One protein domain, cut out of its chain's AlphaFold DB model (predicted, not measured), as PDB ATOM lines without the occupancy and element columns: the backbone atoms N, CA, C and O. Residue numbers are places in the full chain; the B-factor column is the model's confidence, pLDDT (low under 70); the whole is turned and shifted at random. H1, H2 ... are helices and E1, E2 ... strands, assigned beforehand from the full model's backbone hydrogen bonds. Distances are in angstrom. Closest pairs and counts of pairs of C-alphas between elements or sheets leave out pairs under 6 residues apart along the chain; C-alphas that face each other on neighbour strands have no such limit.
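What this domain is: This is residues 17 to 159 of the 161 residues of an uncharacterized protein of Listeria monocytogenes (UniProt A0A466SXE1). A body of six helices has a two-strand hairpin at each end of its longest axis: the longer hairpin E1 and E2 beyond H3 and H5, and the small hairpin E3 and E4 beside H1 and the far end of H6. H3 and H5 lie in the middle, H2 crosses H6, and H4 packs on the first half of H6; residues 69 to 84 and 97 to 119 are long stretches with no named element. The printed part has 143 residues, with the order H1 H2 H3 E1 E2 H4 H5 H6 E3 E4; both two-strand sheets are antiparallel and the class is mixed, helices and strands. The whole is compact, with a radius of gyration of the C-alphas of 16.3 A and spans of 51 by 38 by 21 A.

Where its parts are: H1, residues 17 to 21, begins at C-alpha 17 at (27.140, 49.279, -34.116). H2 is residues 28 to 36, 12.6 A long, and H3 residues 40 to 50, 15.5 A. E1 is residues 54 to 59, 16.0 A, and E2 residues 63 to 68, 17.0 A. H4, residues 85 to 96, is 16.5 A long. H5 is residues 120 to 126, 9.7 A, and H6 residues 129 to 141, 18.4 A. E3 is residues 145 to 147, and E4, residues 153 to 155, ends at C-alpha 155 at (20.061, 54.190, -29.626).

How they stand to each other: H1 and H3 only just touch, with 3 pairs of C-alphas within 8 A, the closest those of Lys 18 and Val 40 at 6.2 A. H2 touches H6 about perpendicular at 75 degrees, closest at C-alphas 32 and 132, 6.7 A; H6 does so with residues 132 to 136 alone. H3 touches H5, about perpendicular at 75 degrees, closest at C-alphas 41 and 122, 6.4 A. In the hairpin E1 and E2, N 57 and O 65 are 2.9 A apart, within hydrogen-bond range. H4 touches residues 130 to 134 of H6 at a shallow tilt of 24 degrees, opposite ways, closest at C-alphas 93 and 130, 4.9 A. In the hairpin E3 and E4, N 146 and O 154 are 2.8 A apart, within hydrogen-bond range. H4 and H5 are apart. Every O i to N i+4 pair is within hydrogen-bond range in H2, H3, H4, H5 and H6; H1 has 0 of 1, but 2 of 2 O i to N i+3 pairs.

The domain as a whole: The C-alphas of Ser 60 and Glu 149 are the two farthest apart, 54.1 A. The printed part has no cut. The links E2 to H4 and H4 to H5 are long. Residues 65 to 66 of E2 pair antiparallel with residues 105 to 106. The mean pLDDT of the printed part is 92.0; residue 62 and residues 109 to 114 are under 70.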
ATOM      1  N   LEU A  17      27.518  47.867 -34.016       96.94
ATOM      2  CA  LEU A  17      27.140  49.279 -34.116       96.94
ATOM      3  C   LEU A  17      25.679  49.497 -34.543       96.94
ATOM      4  O   LEU A  17      25.147  50.576 -34.296       96.94
ATOM      5  N   LYS A  18      24.988  48.487 -35.092       96.38
ATOM      6  CA  LYS A  18      23.552  48.577 -35.422       96.38
ATOM      7  C   LYS A  18      22.669  48.799 -34.197       96.38
ATOM      8  O   LYS A  18      21.569  49.326 -34.344       96.38
ATOM      9  N   ILE A  19      23.163  48.495 -32.993       97.12
ATOM     10  CA  ILE A  19      22.464  48.823 -31.746       97.12
ATOM     11  C   ILE A  19      22.222  50.332 -31.578       97.12
ATOM     12  O   ILE A  19      21.284  50.731 -30.899       97.12
ATOM     13  N   ALA A  20      23.010  51.184 -32.245       97.06
ATOM     14  CA  ALA A  20      22.807  52.630 -32.251       97.06
ATOM     15  C   ALA A  20      21.477  53.068 -32.889       97.06
ATOM     16  O   ALA A  20      21.054  54.198 -32.669       97.06
ATOM     17  N   ASN A  21      20.812  52.190 -33.647       96.75
ATOM     18  CA  ASN A  21      19.517  52.453 -34.281       96.75
ATOM     19  C   ASN A  21      18.321  51.939 -33.460       96.75
ATOM     20  O   ASN A  21      17.181  52.024 -33.934       96.75
ATOM     21  N   MET A  22      18.566  51.388 -32.266       96.81
ATOM     22  CA  MET A  22      17.530  50.891 -31.358       96.81
ATOM     23  C   MET A  22      16.515  52.010 -31.057       96.81
ATOM     24  O   MET A  22      16.943  53.086 -30.630       96.81
ATOM     25  N   PRO A  23      15.201  51.805 -31.289       96.44
ATOM     26  CA  PRO A  23      14.192  52.787 -30.898       96.44
ATOM     27  C   PRO A  23      14.137  52.927 -29.371       96.44
ATOM     28  O   PRO A  23      14.842  52.222 -28.649       96.44
ATOM     29  N   GLN A  24      13.323  53.853 -28.871       96.81
ATOM     30  CA  GLN A  24      13.133  53.988 -27.432       96.81
ATOM     31  C   GLN A  24      12.527  52.701 -26.853       96.81
ATOM     32  O   GLN A  24      11.521  52.193 -27.343       96.81
ATOM     33  N   MET A  25      13.166  52.180 -25.811       97.19
ATOM     34  CA  MET A  25      12.796  50.967 -25.092       97.19
ATOM     35  C   MET A  25      12.494  51.330 -23.654       97.19
ATOM     36  O   MET A  25      13.360  51.856 -22.958       97.19
ATOM     37  N   GLU A  26      11.297  50.994 -23.191       96.56
ATOM     38  CA  GLU A  26      10.823  51.335 -21.847       96.56
ATOM     39  C   GLU A  26      11.776  50.858 -20.741       96.56
ATOM     40  O   GLU A  26      12.018  51.553 -19.759       96.56
ATOM     41  N   ASN A  27      12.361  49.671 -20.903       96.06
ATOM     42  CA  ASN A  27      13.256  49.099 -19.912       96.06
ATOM     43  C   ASN A  27      14.313  48.185 -20.548       96.06
ATOM     44  O   ASN A  27      14.302  47.874 -21.742       96.06
ATOM     45  N   LYS A  28      15.250  47.723 -19.715       95.50
ATOM     46  CA  LYS A  28      16.351  46.856 -20.142       95.50
ATOM     47  C   LYS A  28      15.869  45.535 -20.753       95.50
ATOM     48  O   LYS A  28      16.520  45.046 -21.670       95.50
ATOM     49  N   ALA A  29      14.790  44.935 -20.248       96.50
ATOM     50  CA  ALA A  29      14.303  43.660 -20.771       96.50
ATOM     51  C   ALA A  29      13.809  43.818 -22.215       96.50
ATOM     52  O   ALA A  29      14.211  43.037 -23.076       96.50
ATOM     53  N   VAL A  30      13.056  44.886 -22.492       97.38
ATOM     54  CA  VAL A  30      12.600  45.234 -23.848       97.38
ATOM     55  C   VAL A  30      13.790  45.539 -24.769       97.38
ATOM     56  O   VAL A  30      13.842  45.052 -25.896       97.38
ATOM     57  N   ALA A  31      14.810  46.251 -24.277       97.25
ATOM     58  CA  ALA A  31      16.028  46.503 -25.051       97.25
ATOM     59  C   ALA A  31      16.800  45.216 -25.398       97.25
ATOM     60  O   ALA A  31      17.286  45.062 -26.517       97.25
ATOM     61  N   ILE A  32      16.908  44.271 -24.457       97.69
ATOM     62  CA  ILE A  32      17.516  42.957 -24.718       97.69
ATOM     63  C   ILE A  32      16.687  42.171 -25.738       97.69
ATOM     64  O   ILE A  32      17.269  41.538 -26.618       97.69
ATOM     65  N   GLU A  33      15.359  42.222 -25.651       97.44
ATOM     66  CA  GLU A  33      14.482  41.559 -26.617       97.44
ATOM     67  C   GLU A  33      14.660  42.129 -28.027       97.44
ATOM     68  O   GLU A  33      14.773  41.383 -28.997       97.44
ATOM     69  N   TRP A  34      14.819  43.446 -28.154       96.94
ATOM     70  CA  TRP A  34      15.160  44.051 -29.436       96.94
ATOM     71  C   TRP A  34      16.514  43.572 -29.974       96.94
ATOM     72  O   TRP A  34      16.625  43.262 -31.158       96.94
ATOM     73  N   ILE A  35      17.540  43.441 -29.118       97.19
ATOM     74  CA  ILE A  35      18.856  42.920 -29.536       97.19
ATOM     75  C   ILE A  35      18.708  41.531 -30.167       97.19
ATOM     76  O   ILE A  35      19.282  41.310 -31.235       97.19
ATOM     77  N   LYS A  36      17.921  40.634 -29.554       96.69
ATOM     78  CA  LYS A  36      17.666  39.271 -30.063       96.69
ATOM     79  C   LYS A  36      17.049  39.258 -31.461       96.69
ATOM     80  O   LYS A  36      17.343  38.362 -32.243       96.69
ATOM     81  N   ASN A  37      16.239  40.264 -31.770       94.62
ATOM     82  CA  ASN A  37      15.525  40.404 -33.036       94.62
ATOM     83  C   ASN A  37      16.234  41.363 -34.013       94.62
ATOM     84  O   ASN A  37      15.624  41.871 -34.949       94.62
ATOM     85  N   SER A  38      17.527  41.633 -33.804       94.19
ATOM     86  CA  SER A  38      18.312  42.559 -34.624       94.19
ATOM     87  C   SER A  38      19.561  41.904 -35.211       94.19
ATOM     88  O   SER A  38      20.058  40.878 -34.744       94.19
ATOM     89  N   GLU A  39      20.161  42.562 -36.201       92.81
ATOM     90  CA  GLU A  39      21.421  42.119 -36.806       92.81
ATOM     91  C   GLU A  39      22.623  42.168 -35.840       92.81
ATOM     92  O   GLU A  39      23.687  41.633 -36.156       92.81
ATOM     93  N   VAL A  40      22.464  42.731 -34.633       96.31
ATOM     94  CA  VAL A  40      23.455  42.626 -33.548       96.31
ATOM     95  C   VAL A  40      23.717  41.156 -33.190       96.31
ATOM     96  O   VAL A  40      24.834  40.806 -32.808       96.31
ATOM     97  N   MET A  41      22.754  40.253 -33.399       96.81
ATOM     98  CA  MET A  41      22.966  38.816 -33.203       96.81
ATOM     99  C   MET A  41      24.051  38.226 -34.111       96.81
ATOM    100  O   MET A  41      24.748  37.291 -33.712       96.81
ATOM    101  N   VAL A  42      24.280  38.808 -35.292       95.06
ATOM    102  CA  VAL A  42      25.378  38.392 -36.177       95.06
ATOM    103  C   VAL A  42      26.733  38.678 -35.528       95.06
ATOM    104  O   VAL A  42      27.653  37.871 -35.658       95.06
ATOM    105  N   TYR A  43      26.862  39.779 -34.779       96.44
ATOM    106  CA  TYR A  43      28.066  40.053 -33.991       96.44
ATOM    107  C   TYR A  43      28.271  38.993 -32.901       96.44
ATOM    108  O   TYR A  43      29.387  38.502 -32.736       96.44
ATOM    109  N   ILE A  44      27.211  38.595 -32.189       97.31
ATOM    110  CA  ILE A  44      27.292  37.561 -31.142       97.31
ATOM    111  C   ILE A  44      27.751  36.224 -31.729       97.31
ATOM    112  O   ILE A  44      28.676  35.610 -31.196       97.31
ATOM    113  N   PHE A  45      27.179  35.814 -32.862       96.25
ATOM    114  CA  PHE A  45      27.626  34.625 -33.587       96.25
ATOM    115  C   PHE A  45      29.113  34.706 -33.967       96.25
ATOM    116  O   PHE A  45      29.877  33.775 -33.708       96.25
ATOM    117  N   GLN A  46      29.559  35.839 -34.517       95.38
ATOM    118  CA  GLN A  46      30.971  36.042 -34.854       95.38
ATOM    119  C   GLN A  46      31.877  35.973 -33.623       95.38
ATOM    120  O   GLN A  46      32.973  35.426 -33.720       95.38
ATOM    121  N   GLN A  47      31.442  36.481 -32.465       96.38
ATOM    122  CA  GLN A  47      32.193  36.307 -31.222       96.38
ATOM    123  C   GLN A  47      32.289  34.826 -30.845       96.38
ATOM    124  O   GLN A  47      33.398  34.345 -30.626       96.38
ATOM    125  N   ALA A  48      31.180  34.084 -30.831       96.50
ATOM    126  CA  ALA A  48      31.190  32.657 -30.505       96.50
ATOM    127  C   ALA A  48      32.146  31.860 -31.414       96.50
ATOM    128  O   ALA A  48      32.988  31.101 -30.929       96.50
ATOM    129  N   ARG A  49      32.104  32.119 -32.727       94.88
ATOM    130  CA  ARG A  49      33.033  31.536 -33.704       94.88
ATOM    131  C   ARG A  49      34.486  31.943 -33.446       94.88
ATOM    132  O   ARG A  49      35.349  31.085 -33.314       94.88
ATOM    133  N   ASN A  50      34.779  33.241 -33.361       93.56
ATOM    134  CA  ASN A  50      36.154  33.749 -33.239       93.56
ATOM    135  C   ASN A  50      36.823  33.344 -31.919       93.56
ATOM    136  O   ASN A  50      38.053  33.256 -31.839       93.56
ATOM    137  N   TRP A  51      36.017  33.102 -30.881       93.88
ATOM    138  CA  TRP A  51      36.461  32.586 -29.592       93.88
ATOM    139  C   TRP A  51      36.559  31.051 -29.542       93.88
ATOM    140  O   TRP A  51      36.961  30.526 -28.507       93.88
ATOM    141  N   ASN A  52      36.349  30.356 -30.668       93.44
ATOM    142  CA  ASN A  52      36.393  28.895 -30.819       93.44
ATOM    143  C   ASN A  52      35.390  28.170 -29.912       93.44
ATOM    144  O   ASN A  52      35.686  27.094 -29.409       93.44
ATOM    145  N   PHE A  53      34.221  28.765 -29.673       96.50
ATOM    146  CA  PHE A  53      33.120  28.058 -29.011       96.50
ATOM    147  C   PHE A  53      32.330  27.215 -30.001       96.50
ATOM    148  O   PHE A  53      31.737  26.223 -29.597       96.50
ATOM    149  N   LEU A  54      32.353  27.594 -31.280       96.44
ATOM    150  CA  LEU A  54      31.648  26.907 -32.352       96.44
ATOM    151  C   LEU A  54      32.628  26.411 -33.415       96.44
ATOM    152  O   LEU A  54      33.568  27.125 -33.780       96.44
ATOM    153  N   VAL A  55      32.360  25.224 -33.942       94.94
ATOM    154  CA  VAL A  55      33.000  24.640 -35.126       94.94
ATOM    155  C   VAL A  55      31.947  24.381 -36.190       94.94
ATOM    156  O   VAL A  55      30.758  24.303 -35.889       94.94
ATOM    157  N   SER A  56      32.386  24.302 -37.442       94.31
ATOM    158  CA  SER A  56      31.504  24.056 -38.575       94.31
ATOM    159  C   SER A  56      31.952  22.835 -39.355       94.31
ATOM    160  O   SER A  56      33.126  22.753 -39.727       94.31
ATOM    161  N   THR A  57      31.003  21.976 -39.693       92.56
ATOM    162  CA  THR A  57      31.190  20.850 -40.606       92.56
ATOM    163  C   THR A  57      30.486  21.174 -41.918       92.56
ATOM    164  O   THR A  57      29.320  21.572 -41.923       92.56
ATOM    165  N   HIS A  58      31.213  21.063 -43.029       87.69
ATOM    166  CA  HIS A  58      30.650  21.248 -44.363       87.69
ATOM    167  C   HIS A  58      29.925  19.973 -44.802       87.69
ATOM    168  O   HIS A  58      30.508  18.890 -44.762       87.69
ATOM    169  N   LEU A  59      28.677  20.114 -45.235       84.06
ATOM    170  CA  LEU A  59      27.834  19.068 -45.801       84.06
ATOM    171  C   LEU A  59      27.627  19.411 -47.280       84.06
ATOM    172  O   LEU A  59      27.113  20.488 -47.581       84.06
ATOM    173  N   SER A  60      28.067  18.526 -48.182       72.19
ATOM    174  CA  SER A  60      28.207  18.769 -49.633       72.19
ATOM    175  C   SER A  60      27.030  19.510 -50.266       72.19
ATOM    176  O   SER A  60      27.251  20.469 -51.000       72.19
ATOM    177  N   ASP A  61      25.807  19.112 -49.921       72.81
ATOM    178  CA  ASP A  61      24.578  19.577 -50.577       72.81
ATOM    179  C   ASP A  61      23.694  20.430 -49.653       72.81
ATOM    180  O   ASP A  61      22.633  20.913 -50.040       72.81
ATOM    181  N   GLU A  62      24.136  20.639 -48.411       68.44
ATOM    182  CA  GLU A  62      23.314  21.209 -47.342       68.44
ATOM    183  C   GLU A  62      23.985  22.378 -46.595       68.44
ATOM    184  O   GLU A  62      23.446  22.916 -45.621       68.44
ATOM    185  N   GLY A  63      25.170  22.793 -47.045       79.19
ATOM    186  CA  GLY A  63      25.902  23.929 -46.498       79.19
ATOM    187  C   GLY A  63      26.704  23.579 -45.246       79.19
ATOM    188  O   GLY A  63      27.465  22.619 -45.229       79.19
ATOM    189  N   TYR A  64      26.604  24.401 -44.199       87.31
ATOM    190  CA  TYR A  64      27.391  24.229 -42.972       87.31
ATOM    191  C   TYR A  64      26.494  23.959 -41.771       87.31
ATOM    192  O   TYR A  64      25.624  24.772 -41.439       87.31
ATOM    193  N   LEU A  65      26.793  22.870 -41.072       92.75
ATOM    194  CA  LEU A  65      26.279  22.585 -39.742       92.75
ATOM    195  C   LEU A  65      27.252  23.168 -38.716       92.75
ATOM    196  O   LEU A  65      28.461  22.967 -38.830       92.75
ATOM    197  N   TRP A  66      26.742  23.911 -37.742       95.69
ATOM    198  CA  TRP A  66      27.536  24.497 -36.668       95.69
ATOM    199  C   TRP A  66      27.204  23.816 -35.355       95.69
ATOM    200  O   TRP A  66      26.034  23.664 -35.032       95.69
ATOM    201  N   GLU A  67      28.215  23.484 -34.569       97.12
ATOM    202  CA  GLU A  67      28.037  22.882 -33.250       97.12
ATOM    203  C   GLU A  67      29.044  23.452 -32.253       97.12
ATOM    204  O   GLU A  67      30.064  24.047 -32.623       97.12
ATOM    205  N   GLY A  68      28.736  23.297 -30.971       97.50
ATOM    206  CA  GLY A  68      29.639  23.652 -29.894       97.50
ATOM    207  C   GLY A  68      30.867  22.741 -29.875       97.50
ATOM    208  O   GLY A  68      30.760  21.532 -30.052       97.50
ATOM    209  N   VAL A  69      32.053  23.293 -29.611       96.19
ATOM    210  CA  VAL A  69      33.311  22.515 -29.601       96.19
ATOM    211  C   VAL A  69      33.359  21.377 -28.580       96.19
ATOM    212  O   VAL A  69      34.223  20.505 -28.693       96.19
ATOM    213  N   ASN A  70      32.481  21.390 -27.578       96.88
ATOM    214  CA  ASN A  70      32.327  20.346 -26.568       96.88
ATOM    215  C   ASN A  70      30.994  19.594 -26.679       96.88
ATOM    216  O   ASN A  70      30.699  18.774 -25.811       96.88
ATOM    217  N   TYR A  71      30.205  19.826 -27.730       96.62
ATOM    218  CA  TYR A  71      28.991  19.055 -27.958       96.62
ATOM    219  C   TYR A  71      29.318  17.556 -28.071       96.62
ATOM    220  O   TYR A  71      30.264  17.163 -28.751       96.62
ATOM    221  N   GLY A  72      28.579  16.727 -27.326       94.12
ATOM    222  CA  GLY A  72      28.780  15.275 -27.275       94.12
ATOM    223  C   GLY A  72      30.071  14.798 -26.592       94.12
ATOM    224  O   GLY A  72      30.338  13.599 -26.597       94.12
ATOM    225  N   LYS A  73      30.886  15.687 -26.001       94.00
ATOM    226  CA  LYS A  73      32.137  15.298 -25.324       94.00
ATOM    227  C   LYS A  73      31.919  15.056 -23.834       94.00
ATOM    228  O   LYS A  73      31.376  15.905 -23.137       94.00
ATOM    229  N   GLU A  74      32.457  13.946 -23.325       89.44
ATOM    230  CA  GLU A  74      32.412  13.606 -21.892       89.44
ATOM    231  C   GLU A  74      33.178  14.604 -21.014       89.44
ATOM    232  O   GLU A  74      32.787  14.893 -19.884       89.44
ATOM    233  N   LYS A  75      34.294  15.136 -21.526       89.38
ATOM    234  CA  LYS A  75      35.132  16.111 -20.821       89.38
ATOM    235  C   LYS A  75      35.117  17.437 -21.560       89.38
ATOM    236  O   LYS A  75      35.597  17.531 -22.691       89.38
ATOM    237  N   ARG A  76      34.629  18.477 -20.882       92.50
ATOM    238  CA  ARG A  76      34.693  19.859 -21.364       92.50
ATOM    239  C   ARG A  76      36.151  20.289 -21.487       92.50
ATOM    240  O   ARG A  76      36.864  20.347 -20.486       92.50
ATOM    241  N   ASN A  77      36.583  20.638 -22.692       87.94
ATOM    242  CA  ASN A  77      37.900  21.208 -22.927       87.94
ATOM    243  C   ASN A  77      37.757  22.588 -23.569       87.94
ATOM    244  O   ASN A  77      37.468  22.715 -24.757       87.94
ATOM    245  N   ILE A  78      37.965  23.633 -22.769       83.75
ATOM    246  CA  ILE A  78      38.147  24.990 -23.278       83.75
ATOM    247  C   ILE A  78      39.417  25.547 -22.653       83.75
ATOM    248  O   ILE A  78      39.402  26.062 -21.537       83.75
ATOM    249  N   ASN A  79      40.521  25.458 -23.387       75.06
ATOM    250  CA  ASN A  79      41.761  26.114 -23.008       75.06
ATOM    251  C   ASN A  79      42.131  27.144 -24.073       75.06
ATOM    252  O   ASN A  79      42.453  26.802 -25.211       75.06
ATOM    253  N   ARG A  80      42.046  28.424 -23.711       82.12
ATOM    254  CA  ARG A  80      42.463  29.526 -24.573       82.12
ATOM    255  C   ARG A  80      43.175  30.575 -23.746       82.12
ATOM    256  O   ARG A  80      42.659  31.036 -22.733       82.12
ATOM    257  N   GLU A  81      44.335  31.000 -24.223       85.44
ATOM    258  CA  GLU A  81      45.050  32.124 -23.633       85.44
ATOM    259  C   GLU A  81      44.299  33.434 -23.934       85.44
ATOM    260  O   GLU A  81      44.055  33.790 -25.091       85.44
ATOM    261  N   ILE A  82      43.918  34.174 -22.888       87.06
ATOM    262  CA  ILE A  82      43.137  35.408 -23.018       87.06
ATOM    263  C   ILE A  82      43.985  36.611 -22.618       87.06
ATOM    264  O   ILE A  82      44.184  36.900 -21.441       87.06
ATOM    265  N   LYS A  83      44.419  37.374 -23.622       83.88
ATOM    266  CA  LYS A  83      45.353  38.495 -23.433       83.88
ATOM    267  C   LYS A  83      44.690  39.816 -23.031       83.88
ATOM    268  O   LYS A  83      45.357  40.714 -22.526       83.88
ATOM    269  N   SER A  84      43.382  39.975 -23.260       86.56
ATOM    270  CA  SER A  84      42.674  41.241 -23.009       86.56
ATOM    271  C   SER A  84      41.540  41.101 -21.995       86.56
ATOM    272  O   SER A  84      40.805  40.116 -21.994       86.56
ATOM    273  N   ALA A  85      41.348  42.133 -21.165       88.00
ATOM    274  CA  ALA A  85      40.276  42.167 -20.165       88.00
ATOM    275  C   ALA A  85      38.877  42.077 -20.800       88.00
ATOM    276  O   ALA A  85      38.007  41.379 -20.285       88.00
ATOM    277  N   TYR A  86      38.669  42.743 -21.941       90.12
ATOM    278  CA  TYR A  86      37.410  42.644 -22.680       90.12
ATOM    279  C   TYR A  86      37.211  41.249 -23.286       90.12
ATOM    280  O   TYR A  86      36.127  40.685 -23.169       90.12
ATOM    281  N   GLY A  87      38.267  40.646 -23.844       91.88
ATOM    282  CA  GLY A  87      38.217  39.263 -24.318       91.88
ATOM    283  C   GLY A  87      37.859  38.273 -23.209       91.88
ATOM    284  O   GLY A  87      37.043  37.388 -23.429       91.88
ATOM    285  N   LYS A  88      38.366  38.488 -21.986       93.31
ATOM    286  CA  LYS A  88      38.003  37.678 -20.810       93.31
ATOM    287  C   LYS A  88      36.519  37.781 -20.477       93.31
ATOM    288  O   LYS A  88      35.908  36.779 -20.132       93.31
ATOM    289  N   LYS A  89      35.918  38.966 -20.621       95.19
ATOM    290  CA  LYS A  89      34.469  39.142 -20.437       95.19
ATOM    291  C   LYS A  89      33.668  38.373 -21.489       95.19
ATOM    292  O   LYS A  89      32.715  37.705 -21.110       95.19
ATOM    293  N   ILE A  90      34.060  38.440 -22.767       95.75
ATOM    294  CA  ILE A  90      33.390  37.688 -23.844       95.75
ATOM    295  C   ILE A  90      33.495  36.188 -23.586       95.75
ATOM    296  O   ILE A  90      32.476  35.509 -23.540       95.75
ATOM    297  N   PHE A  91      34.710  35.693 -23.360       95.94
ATOM    298  CA  PHE A  91      34.954  34.283 -23.086       95.94
ATOM    299  C   PHE A  91      34.127  33.791 -21.894       95.94
ATOM    300  O   PHE A  91      33.388  32.826 -22.026       95.94
ATOM    301  N   ASN A  92      34.171  34.496 -20.759       96.19
ATOM    302  CA  ASN A  92      33.408  34.112 -19.571       96.19
ATOM    303  C   ASN A  92      31.894  34.114 -19.818       96.19
ATOM    304  O   ASN A  92      31.202  33.250 -19.293       96.19
ATOM    305  N   ALA A  93      31.379  35.065 -20.604       98.06
ATOM    306  CA  ALA A  93      29.965  35.097 -20.957       98.06
ATOM    307  C   ALA A  93      29.570  33.877 -21.804       98.06
ATOM    308  O   ALA A  93      28.579  33.230 -21.492       98.06
ATOM    309  N   LEU A  94      30.376  33.520 -22.810       97.88
ATOM    310  CA  LEU A  94      30.138  32.343 -23.654       97.88
ATOM    311  C   LEU A  94      30.250  31.024 -22.870       97.88
ATOM    312  O   LEU A  94      29.445  30.123 -23.091       97.88
ATOM    313  N   VAL A  95      31.201  30.926 -21.928       96.81
ATOM    314  CA  VAL A  95      31.335  29.782 -21.004       96.81
ATOM    315  C   VAL A  95      30.101  29.639 -20.122       96.81
ATOM    316  O   VAL A  95      29.604  28.526 -19.969       96.81
ATOM    317  N   ALA A  96      29.641  30.744 -19.527       97.44
ATOM    318  CA  ALA A  96      28.497  30.764 -18.618       97.44
ATOM    319  C   ALA A  96      27.166  30.488 -19.333       97.44
ATOM    320  O   ALA A  96      26.229  30.000 -18.716       97.44
ATOM    321  N   ASP A  97      27.089  30.805 -20.624       98.19
ATOM    322  CA  ASP A  97      25.945  30.507 -21.489       98.19
ATOM    323  C   ASP A  97      26.018  29.114 -22.145       98.19
ATOM    324  O   ASP A  97      25.125  28.753 -22.921       98.19
ATOM    325  N   GLU A  98      27.079  28.350 -21.851       97.31
ATOM    326  CA  GLU A  98      27.314  26.992 -22.357       97.31
ATOM    327  C   GLU A  98      27.236  26.914 -23.888       97.31
ATOM    328  O   GLU A  98      26.718  25.966 -24.477       97.31
ATOM    329  N   VAL A  99      27.748  27.948 -24.564       97.94
ATOM    330  CA  VAL A  99      27.723  28.023 -26.033       97.94
ATOM    331  C   VAL A  99      28.573  26.914 -26.659       97.94
ATOM    332  O   VAL A  99      28.280  26.456 -27.758       97.94
ATOM    333  N   ASP A 100      29.591  26.429 -25.950       97.44
ATOM    334  CA  ASP A 100      30.429  25.309 -26.380       97.44
ATOM    335  C   ASP A 100      29.718  23.952 -26.354       97.44
ATOM    336  O   ASP A 100      30.264  22.993 -26.890       97.44
ATOM    337  N   PHE A 101      28.515  23.871 -25.790       97.44
ATOM    338  CA  PHE A 101      27.648  22.693 -25.839       97.44
ATOM    339  C   PHE A 101      26.459  22.875 -26.789       97.44
ATOM    340  O   PHE A 101      25.494  22.117 -26.721       97.44
ATOM    341  N   MET A 102      26.491  23.882 -27.670       98.00
ATOM    342  CA  MET A 102      25.443  24.074 -28.671       98.00
ATOM    343  C   MET A 102      25.262  22.796 -29.504       98.00
ATOM    344  O   MET A 102      26.260  22.293 -30.028       98.00
ATOM    345  N   PRO A 103      24.026  22.283 -29.658       97.31
ATOM    346  CA  PRO A 103      23.784  21.163 -30.552       97.31
ATOM    347  C   PRO A 103      24.094  21.545 -32.007       97.31
ATOM    348  O   PRO A 103      24.251  22.729 -32.317       97.31
ATOM    349  N   PRO A 104      24.176  20.569 -32.917       96.25
ATOM    350  CA  PRO A 104      24.387  20.843 -34.320       96.25
ATOM    351  C   PRO A 104      23.172  21.577 -34.892       96.25
ATOM    352  O   PRO A 104      22.054  21.070 -34.847       96.25
ATOM    353  N   LEU A 105      23.389  22.791 -35.393       94.94
ATOM    354  CA  LEU A 105      22.364  23.712 -35.884       94.94
ATOM    355  C   LEU A 105      22.814  24.374 -37.187       94.94
ATOM    356  O   LEU A 105      24.006  24.578 -37.440       94.94
ATOM    357  N   ARG A 106      21.858  24.789 -38.016       90.12
ATOM    358  CA  ARG A 106      22.133  25.464 -39.287       90.12
ATOM    359  C   ARG A 106      22.289  26.970 -39.108       90.12
ATOM    360  O   ARG A 106      21.460  27.665 -38.513       90.12
ATOM    361  N   TYR A 107      23.355  27.514 -39.698       84.31
ATOM    362  CA  TYR A 107      23.517  28.966 -39.785       84.31
ATOM    363  C   TYR A 107      22.768  29.568 -40.980       84.31
ATOM    364  O   TYR A 107      22.241  30.669 -40.871       84.31
ATOM    365  N   ARG A 108      22.696  28.857 -42.111       79.81
ATOM    366  CA  ARG A 108      21.960  29.279 -43.313       79.81
ATOM    367  C   ARG A 108      21.111  28.125 -43.828       79.81
ATOM    368  O   ARG A 108      21.571  26.986 -43.772       79.81
ATOM    369  N   SER A 109      19.918  28.429 -44.337       66.62
ATOM    370  CA  SER A 109      19.150  27.463 -45.129       66.62
ATOM    371  C   SER A 109      19.894  27.184 -46.447       66.62
ATOM    372  O   SER A 109      20.463  28.127 -47.006       66.62
ATOM    373  N   PRO A 110      19.929  25.936 -46.950       59.69
ATOM    374  CA  PRO A 110      20.619  25.600 -48.199       59.69
ATOM    375  C   PRO A 110      20.031  26.287 -49.442       59.69
ATOM    376  O   PRO A 110      20.743  26.477 -50.423       59.69
ATOM    377  N   ALA A 111      18.746  26.657 -49.406       59.69
ATOM    378  CA  ALA A 111      17.973  27.001 -50.600       59.69
ATOM    379  C   ALA A 111      17.651  28.500 -50.774       59.69
ATOM    380  O   ALA A 111      17.054  28.873 -51.780       59.69
ATOM    381  N   GLU A 112      18.022  29.373 -49.828       58.66
ATOM    382  CA  GLU A 112      17.524  30.758 -49.792       58.66
ATOM    383  C   GLU A 112      18.612  31.802 -49.506       58.66
ATOM    384  O   GLU A 112      19.665  31.526 -48.919       58.66
ATOM    385  N   SER A 113      18.349  33.047 -49.919       66.88
ATOM    386  CA  SER A 113      19.162  34.205 -49.545       66.88
ATOM    387  C   SER A 113      19.255  34.311 -48.022       66.88
ATOM    388  O   SER A 113      18.244  34.250 -47.335       66.88
ATOM    389  N   PHE A 114      20.461  34.485 -47.483       69.81
ATOM    390  CA  PHE A 114      20.684  34.461 -46.037       69.81
ATOM    391  C   PHE A 114      19.871  35.526 -45.279       69.81
ATOM    392  O   PHE A 114      20.204  36.712 -45.337       69.81
ATOM    393  N   VAL A 115      18.894  35.080 -44.483       77.19
ATOM    394  CA  VAL A 115      18.177  35.895 -43.491       77.19
ATOM    395  C   VAL A 115      18.720  35.567 -42.090       77.19
ATOM    396  O   VAL A 115      18.476  34.477 -41.572       77.19
ATOM    397  N   PRO A 116      19.471  36.477 -41.431       73.06
ATOM    398  CA  PRO A 116      20.107  36.184 -40.146       73.06
ATOM    399  C   PRO A 116      19.146  35.704 -39.055       73.06
ATOM    400  O   PRO A 116      19.481  34.804 -38.296       73.06
ATOM    401  N   LEU A 117      17.955  36.290 -38.964       76.75
ATOM    402  CA  LEU A 117      17.006  35.992 -37.886       76.75
ATOM    403  C   LEU A 117      16.319  34.626 -38.044       76.75
ATOM    404  O   LEU A 117      15.767  34.095 -37.082       76.75
ATOM    405  N   GLU A 118      16.397  34.017 -39.224       84.38
ATOM    406  CA  GLU A 118      15.857  32.679 -39.466       84.38
ATOM    407  C   GLU A 118      16.839  31.571 -39.073       84.38
ATOM    408  O   GLU A 118      16.415  30.438 -38.834       84.38
ATOM    409  N   SER A 119      18.123  31.915 -38.913       89.88
ATOM    410  CA  SER A 119      19.188  30.998 -38.511       89.88
ATOM    411  C   SER A 119      18.903  30.327 -37.166       89.88
ATOM    412  O   SER A 119      18.707  30.989 -36.145       89.88
ATOM    413  N   GLU A 120      18.990  28.998 -37.143       93.81
ATOM    414  CA  GLU A 120      18.853  28.190 -35.927       93.81
ATOM    415  C   GLU A 120      19.950  28.513 -34.909       93.81
ATOM    416  O   GLU A 120      19.681  28.632 -33.716       93.81
ATOM    417  N   VAL A 121      21.176  28.748 -35.383       95.12
ATOM    418  CA  VAL A 121      22.294  29.190 -34.537       95.12
ATOM    419  C   VAL A 121      21.986  30.536 -33.879       95.12
ATOM    420  O   VAL A 121      22.226  30.708 -32.685       95.12
ATOM    421  N   ILE A 122      21.437  31.504 -34.624       95.12
ATOM    422  CA  ILE A 122      21.069  32.810 -34.053       95.12
ATOM    423  C   ILE A 122      19.917  32.665 -33.058       95.12
ATOM    424  O   ILE A 122      20.001  33.236 -31.971       95.12
ATOM    425  N   LYS A 123      18.899  31.855 -33.371       95.69
ATOM    426  CA  LYS A 123      17.797  31.541 -32.448       95.69
ATOM    427  C   LYS A 123      18.312  30.904 -31.154       95.69
ATOM    428  O   LYS A 123      17.925  31.338 -30.073       95.69
ATOM    429  N   PHE A 124      19.251  29.958 -31.235       97.62
ATOM    430  CA  PHE A 124      19.914  29.395 -30.057       97.62
ATOM    431  C   PHE A 124      20.666  30.465 -29.260       97.62
ATOM    432  O   PHE A 124      20.487  30.567 -28.046       97.62
ATOM    433  N   LEU A 125      21.477  31.301 -29.917       97.81
ATOM    434  CA  LEU A 125      22.234  32.368 -29.252       97.81
ATOM    435  C   LEU A 125      21.323  33.431 -28.617       97.81
ATOM    436  O   LEU A 125      21.689  34.019 -27.602       97.81
ATOM    437  N   ALA A 126      20.124  33.654 -29.154       97.50
ATOM    438  CA  ALA A 126      19.137  34.573 -28.587       97.50
ATOM    439  C   ALA A 126      18.579  34.098 -27.230       97.50
ATOM    440  O   ALA A 126      18.050  34.903 -26.462       97.50
ATOM    441  N   THR A 127      18.748  32.817 -26.885       97.56
ATOM    442  CA  THR A 127      18.393  32.285 -25.555       97.56
ATOM    443  C   THR A 127      19.437  32.610 -24.477       97.56
ATOM    444  O   THR A 127      19.205  32.373 -23.292       97.56
ATOM    445  N   LYS A 128      20.603  33.154 -24.857       98.31
ATOM    446  CA  LYS A 128      21.795  33.224 -24.000       98.31
ATOM    447  C   LYS A 128      21.904  34.539 -23.234       98.31
ATOM    448  O   LYS A 128      22.104  35.611 -23.801       98.31
ATOM    449  N   LYS A 129      21.779  34.465 -21.908       98.12
ATOM    450  CA  LYS A 129      21.618  35.635 -21.034       98.12
ATOM    451  C   LYS A 129      22.906  36.442 -20.866       98.12
ATOM    452  O   LYS A 129      22.857  37.677 -20.884       98.12
ATOM    453  N   ASN A 130      24.044  35.787 -20.643       98.50
ATOM    454  CA  ASN A 130      25.269  36.469 -20.232       98.50
ATOM    455  C   ASN A 130      25.886  37.267 -21.383       98.50
ATOM    456  O   ASN A 130      26.295  38.413 -21.180       98.50
ATOM    457  N   ILE A 131      25.906  36.706 -22.592       98.06
ATOM    458  CA  ILE A 131      26.440  37.367 -23.781       98.06
ATOM    459  C   ILE A 131      25.540  38.516 -24.241       98.06
ATOM    460  O   ILE A 131      26.056  39.592 -24.542       98.06
ATOM    461  N   LEU A 132      24.210  38.357 -24.190       98.44
ATOM    462  CA  LEU A 132      23.260  39.443 -24.463       98.44
ATOM    463  C   LEU A 132      23.439  40.601 -23.474       98.44
ATOM    464  O   LEU A 132      23.542  41.764 -23.869       98.44
ATOM    465  N   ASN A 133      23.559  40.291 -22.181       98.19
ATOM    466  CA  ASN A 133      23.818  41.299 -21.159       98.19
ATOM    467  C   ASN A 133      25.185  41.978 -21.349       98.19
ATOM    468  O   ASN A 133      25.305  43.190 -21.164       98.19
ATOM    469  N   LEU A 134      26.216  41.222 -21.740       97.56
ATOM    470  CA  LEU A 134      27.527  41.785 -22.045       97.56
ATOM    471  C   LEU A 134      27.457  42.754 -23.228       97.56
ATOM    472  O   LEU A 134      28.060  43.826 -23.148       97.56
ATOM    473  N   VAL A 135      26.733  42.406 -24.297       97.62
ATOM    474  CA  VAL A 135      26.503  43.294 -25.444       97.62
ATOM    475  C   VAL A 135      25.835  44.580 -24.978       97.62
ATOM    476  O   VAL A 135      26.407  45.644 -25.189       97.62
ATOM    477  N   PHE A 136      24.718  44.493 -24.253       97.81
ATOM    478  CA  PHE A 136      24.004  45.662 -23.730       97.81
ATOM    479  C   PHE A 136      24.909  46.596 -22.910       97.81
ATOM    480  O   PHE A 136      25.013  47.789 -23.198       97.81
ATOM    481  N   VAL A 137      25.632  46.057 -21.921       96.19
ATOM    482  CA  VAL A 137      26.529  46.860 -21.069       96.19
ATOM    483  C   VAL A 137      27.692  47.446 -21.872       96.19
ATOM    484  O   VAL A 137      28.105  48.583 -21.636       96.19
ATOM    485  N   THR A 138      28.221  46.696 -22.842       95.88
ATOM    486  CA  THR A 138      29.278  47.197 -23.726       95.88
ATOM    487  C   THR A 138      28.766  48.364 -24.563       95.88
ATOM    488  O   THR A 138      29.472  49.362 -24.689       95.88
ATOM    489  N   SER A 139      27.547  48.275 -25.095       96.25
ATOM    490  CA  SER A 139      26.929  49.325 -25.908       96.25
ATOM    491  C   SER A 139      26.715  50.611 -25.126       96.25
ATOM    492  O   SER A 139      27.023  51.681 -25.647       96.25
ATOM    493  N   LEU A 140      26.291  50.506 -23.862       94.38
ATOM    494  CA  LEU A 140      26.200  51.648 -22.952       94.38
ATOM    495  C   LEU A 140      27.572  52.302 -22.754       94.38
ATOM    496  O   LEU A 140      27.734  53.502 -22.942       94.38
ATOM    497  N   TYR A 141      28.594  51.501 -22.441       92.94
ATOM    498  CA  TYR A 141      29.950  52.015 -22.240       92.94
ATOM    499  C   TYR A 141      30.534  52.674 -23.500       92.94
ATOM    500  O   TYR A 141      31.330  53.608 -23.422       92.94
ATOM    501  N   ASN A 142      30.162  52.164 -24.673       93.44
ATOM    502  CA  ASN A 142      30.593  52.675 -25.969       93.44
ATOM    503  C   ASN A 142      29.771  53.891 -26.432       93.44
ATOM    504  O   ASN A 142      30.025  54.380 -27.533       93.44
ATOM    505  N   GLY A 143      28.784  54.343 -25.649       93.81
ATOM    506  CA  GLY A 143      27.885  55.440 -26.012       93.81
ATOM    507  C   GLY A 143      27.009  55.139 -27.227       93.81
ATOM    508  O   GLY A 143      26.628  56.057 -27.942       93.81
ATOM    509  N   GLN A 144      26.743  53.861 -27.526       96.50
ATOM    510  CA  GLN A 144      25.854  53.477 -28.634       96.50
ATOM    511  C   GLN A 144      24.384  53.472 -28.217       96.50
ATOM    512  O   GLN A 144      23.514  53.687 -29.052       96.50
ATOM    513  N   ILE A 145      24.120  53.238 -26.932       96.31
ATOM    514  CA  ILE A 145      22.800  53.389 -26.322       96.31
ATOM    515  C   ILE A 145      22.919  54.338 -25.135       96.31
ATOM    516  O   ILE A 145      23.945  54.352 -24.450       96.31
ATOM    517  N   ILE A 146      21.870  55.113 -24.903       95.62
ATOM    518  CA  ILE A 146      21.788  56.137 -23.865       95.62
ATOM    519  C   ILE A 146      20.594  55.814 -22.972       95.62
ATOM    520  O   ILE A 146      19.584  55.292 -23.444       95.62
ATOM    521  N   ARG A 147      20.752  56.067 -21.670       95.25
ATOM    522  CA  ARG A 147      19.664  55.980 -20.698       95.25
ATOM    523  C   ARG A 147      19.039  57.360 -20.553       95.25
ATOM    524  O   ARG A 147      19.761  58.301 -20.232       95.25
ATOM    525  N   ASN A 148      17.737  57.450 -20.753       92.75
ATOM    526  CA  ASN A 148      16.964  58.655 -20.490       92.75
ATOM    527  C   ASN A 148      16.683  58.802 -18.984       92.75
ATOM    528  O   ASN A 148      16.835  57.851 -18.209       92.75
ATOM    529  N   GLU A 149      16.265  59.997 -18.566       93.00
ATOM    530  CA  GLU A 149      15.931  60.298 -17.165       93.00
ATOM    531  C   GLU A 149      14.757  59.457 -16.648       93.00
ATOM    532  O   GLU A 149      14.785  58.994 -15.510       93.00
ATOM    533  N   ASP A 150      13.783  59.167 -17.516       91.25
ATOM    534  CA  ASP A 150      12.639  58.281 -17.248       91.25
ATOM    535  C   ASP A 150      13.033  56.797 -17.083       91.25
ATOM    536  O   ASP A 150      12.202  55.946 -16.774       91.25
ATOM    537  N   GLY A 151      14.314  56.466 -17.269       90.94
ATOM    538  CA  GLY A 151      14.846  55.114 -17.167       90.94
ATOM    539  C   GLY A 151      14.776  54.293 -18.456       90.94
ATOM    540  O   GLY A 151      15.334  53.187 -18.464       90.94
ATOM    541  N   SER A 152      14.177  54.833 -19.524       95.44
ATOM    542  CA  SER A 152      14.138  54.222 -20.853       95.44
ATOM    543  C   SER A 152      15.510  54.248 -21.536       95.44
ATOM    544  O   SER A 152      16.446  54.930 -21.106       95.44
ATOM    545  N   TRP A 153      15.658  53.452 -22.594       96.38
ATOM    546  CA  TRP A 153      16.900  53.303 -23.350       96.38
ATOM    547  C   TRP A 153      16.673  53.613 -24.819       96.38
ATOM    548  O   TRP A 153      15.725  53.110 -25.407       96.38
ATOM    549  N   ILE A 154      17.578  54.359 -25.439       97.00
ATOM    550  CA  ILE A 154      17.479  54.723 -26.854       97.00
ATOM    551  C   ILE A 154      18.843  54.608 -27.537       97.00
ATOM    552  O   ILE A 154      19.887  54.833 -26.921       97.00
ATOM    553  N   GLY A 155      18.856  54.200 -28.805       97.19
ATOM    554  CA  GLY A 155      20.061  54.190 -29.626       97.19
ATOM    555  C   GLY A 155      20.503  55.608 -29.988       97.19
ATOM    556  O   GLY A 155      19.674  56.451 -30.324       97.19
ATOM    557  N   LYS A 156      21.812  55.882 -29.954       96.12
ATOM    558  CA  LYS A 156      22.354  57.236 -30.174       96.12
ATOM    559  C   LYS A 156      21.905  57.881 -31.498       96.12
ATOM    560  O   LYS A 156      21.640  59.073 -31.520       96.12
ATOM    561  N   ASN A 157      21.741  57.103 -32.572       95.69
ATOM    562  CA  ASN A 157      21.381  57.641 -33.888       95.69
ATOM    563  C   ASN A 157      19.912  58.094 -33.932       95.69
ATOM    564  O   ASN A 157      19.515  58.769 -34.870       95.69
ATOM    565  N   ARG A 158      19.093  57.701 -32.946       91.56
ATOM    566  CA  ARG A 158      17.691  58.122 -32.814       91.56
ATOM    567  C   ARG A 158      17.527  59.429 -32.037       91.56
ATOM    568  O   ARG A 158      16.428  59.961 -32.026       91.56
ATOM    569  N   LEU A 159      18.585  59.913 -31.382       82.38
ATOM    570  CA  LEU A 159      18.612  61.232 -30.737       82.38
ATOM    571  C   LEU A 159      19.020  62.347 -31.703       82.38
ATOM    572  O   LEU A 159      18.789  63.516 -31.427       82.38
TER     573      LEU A 159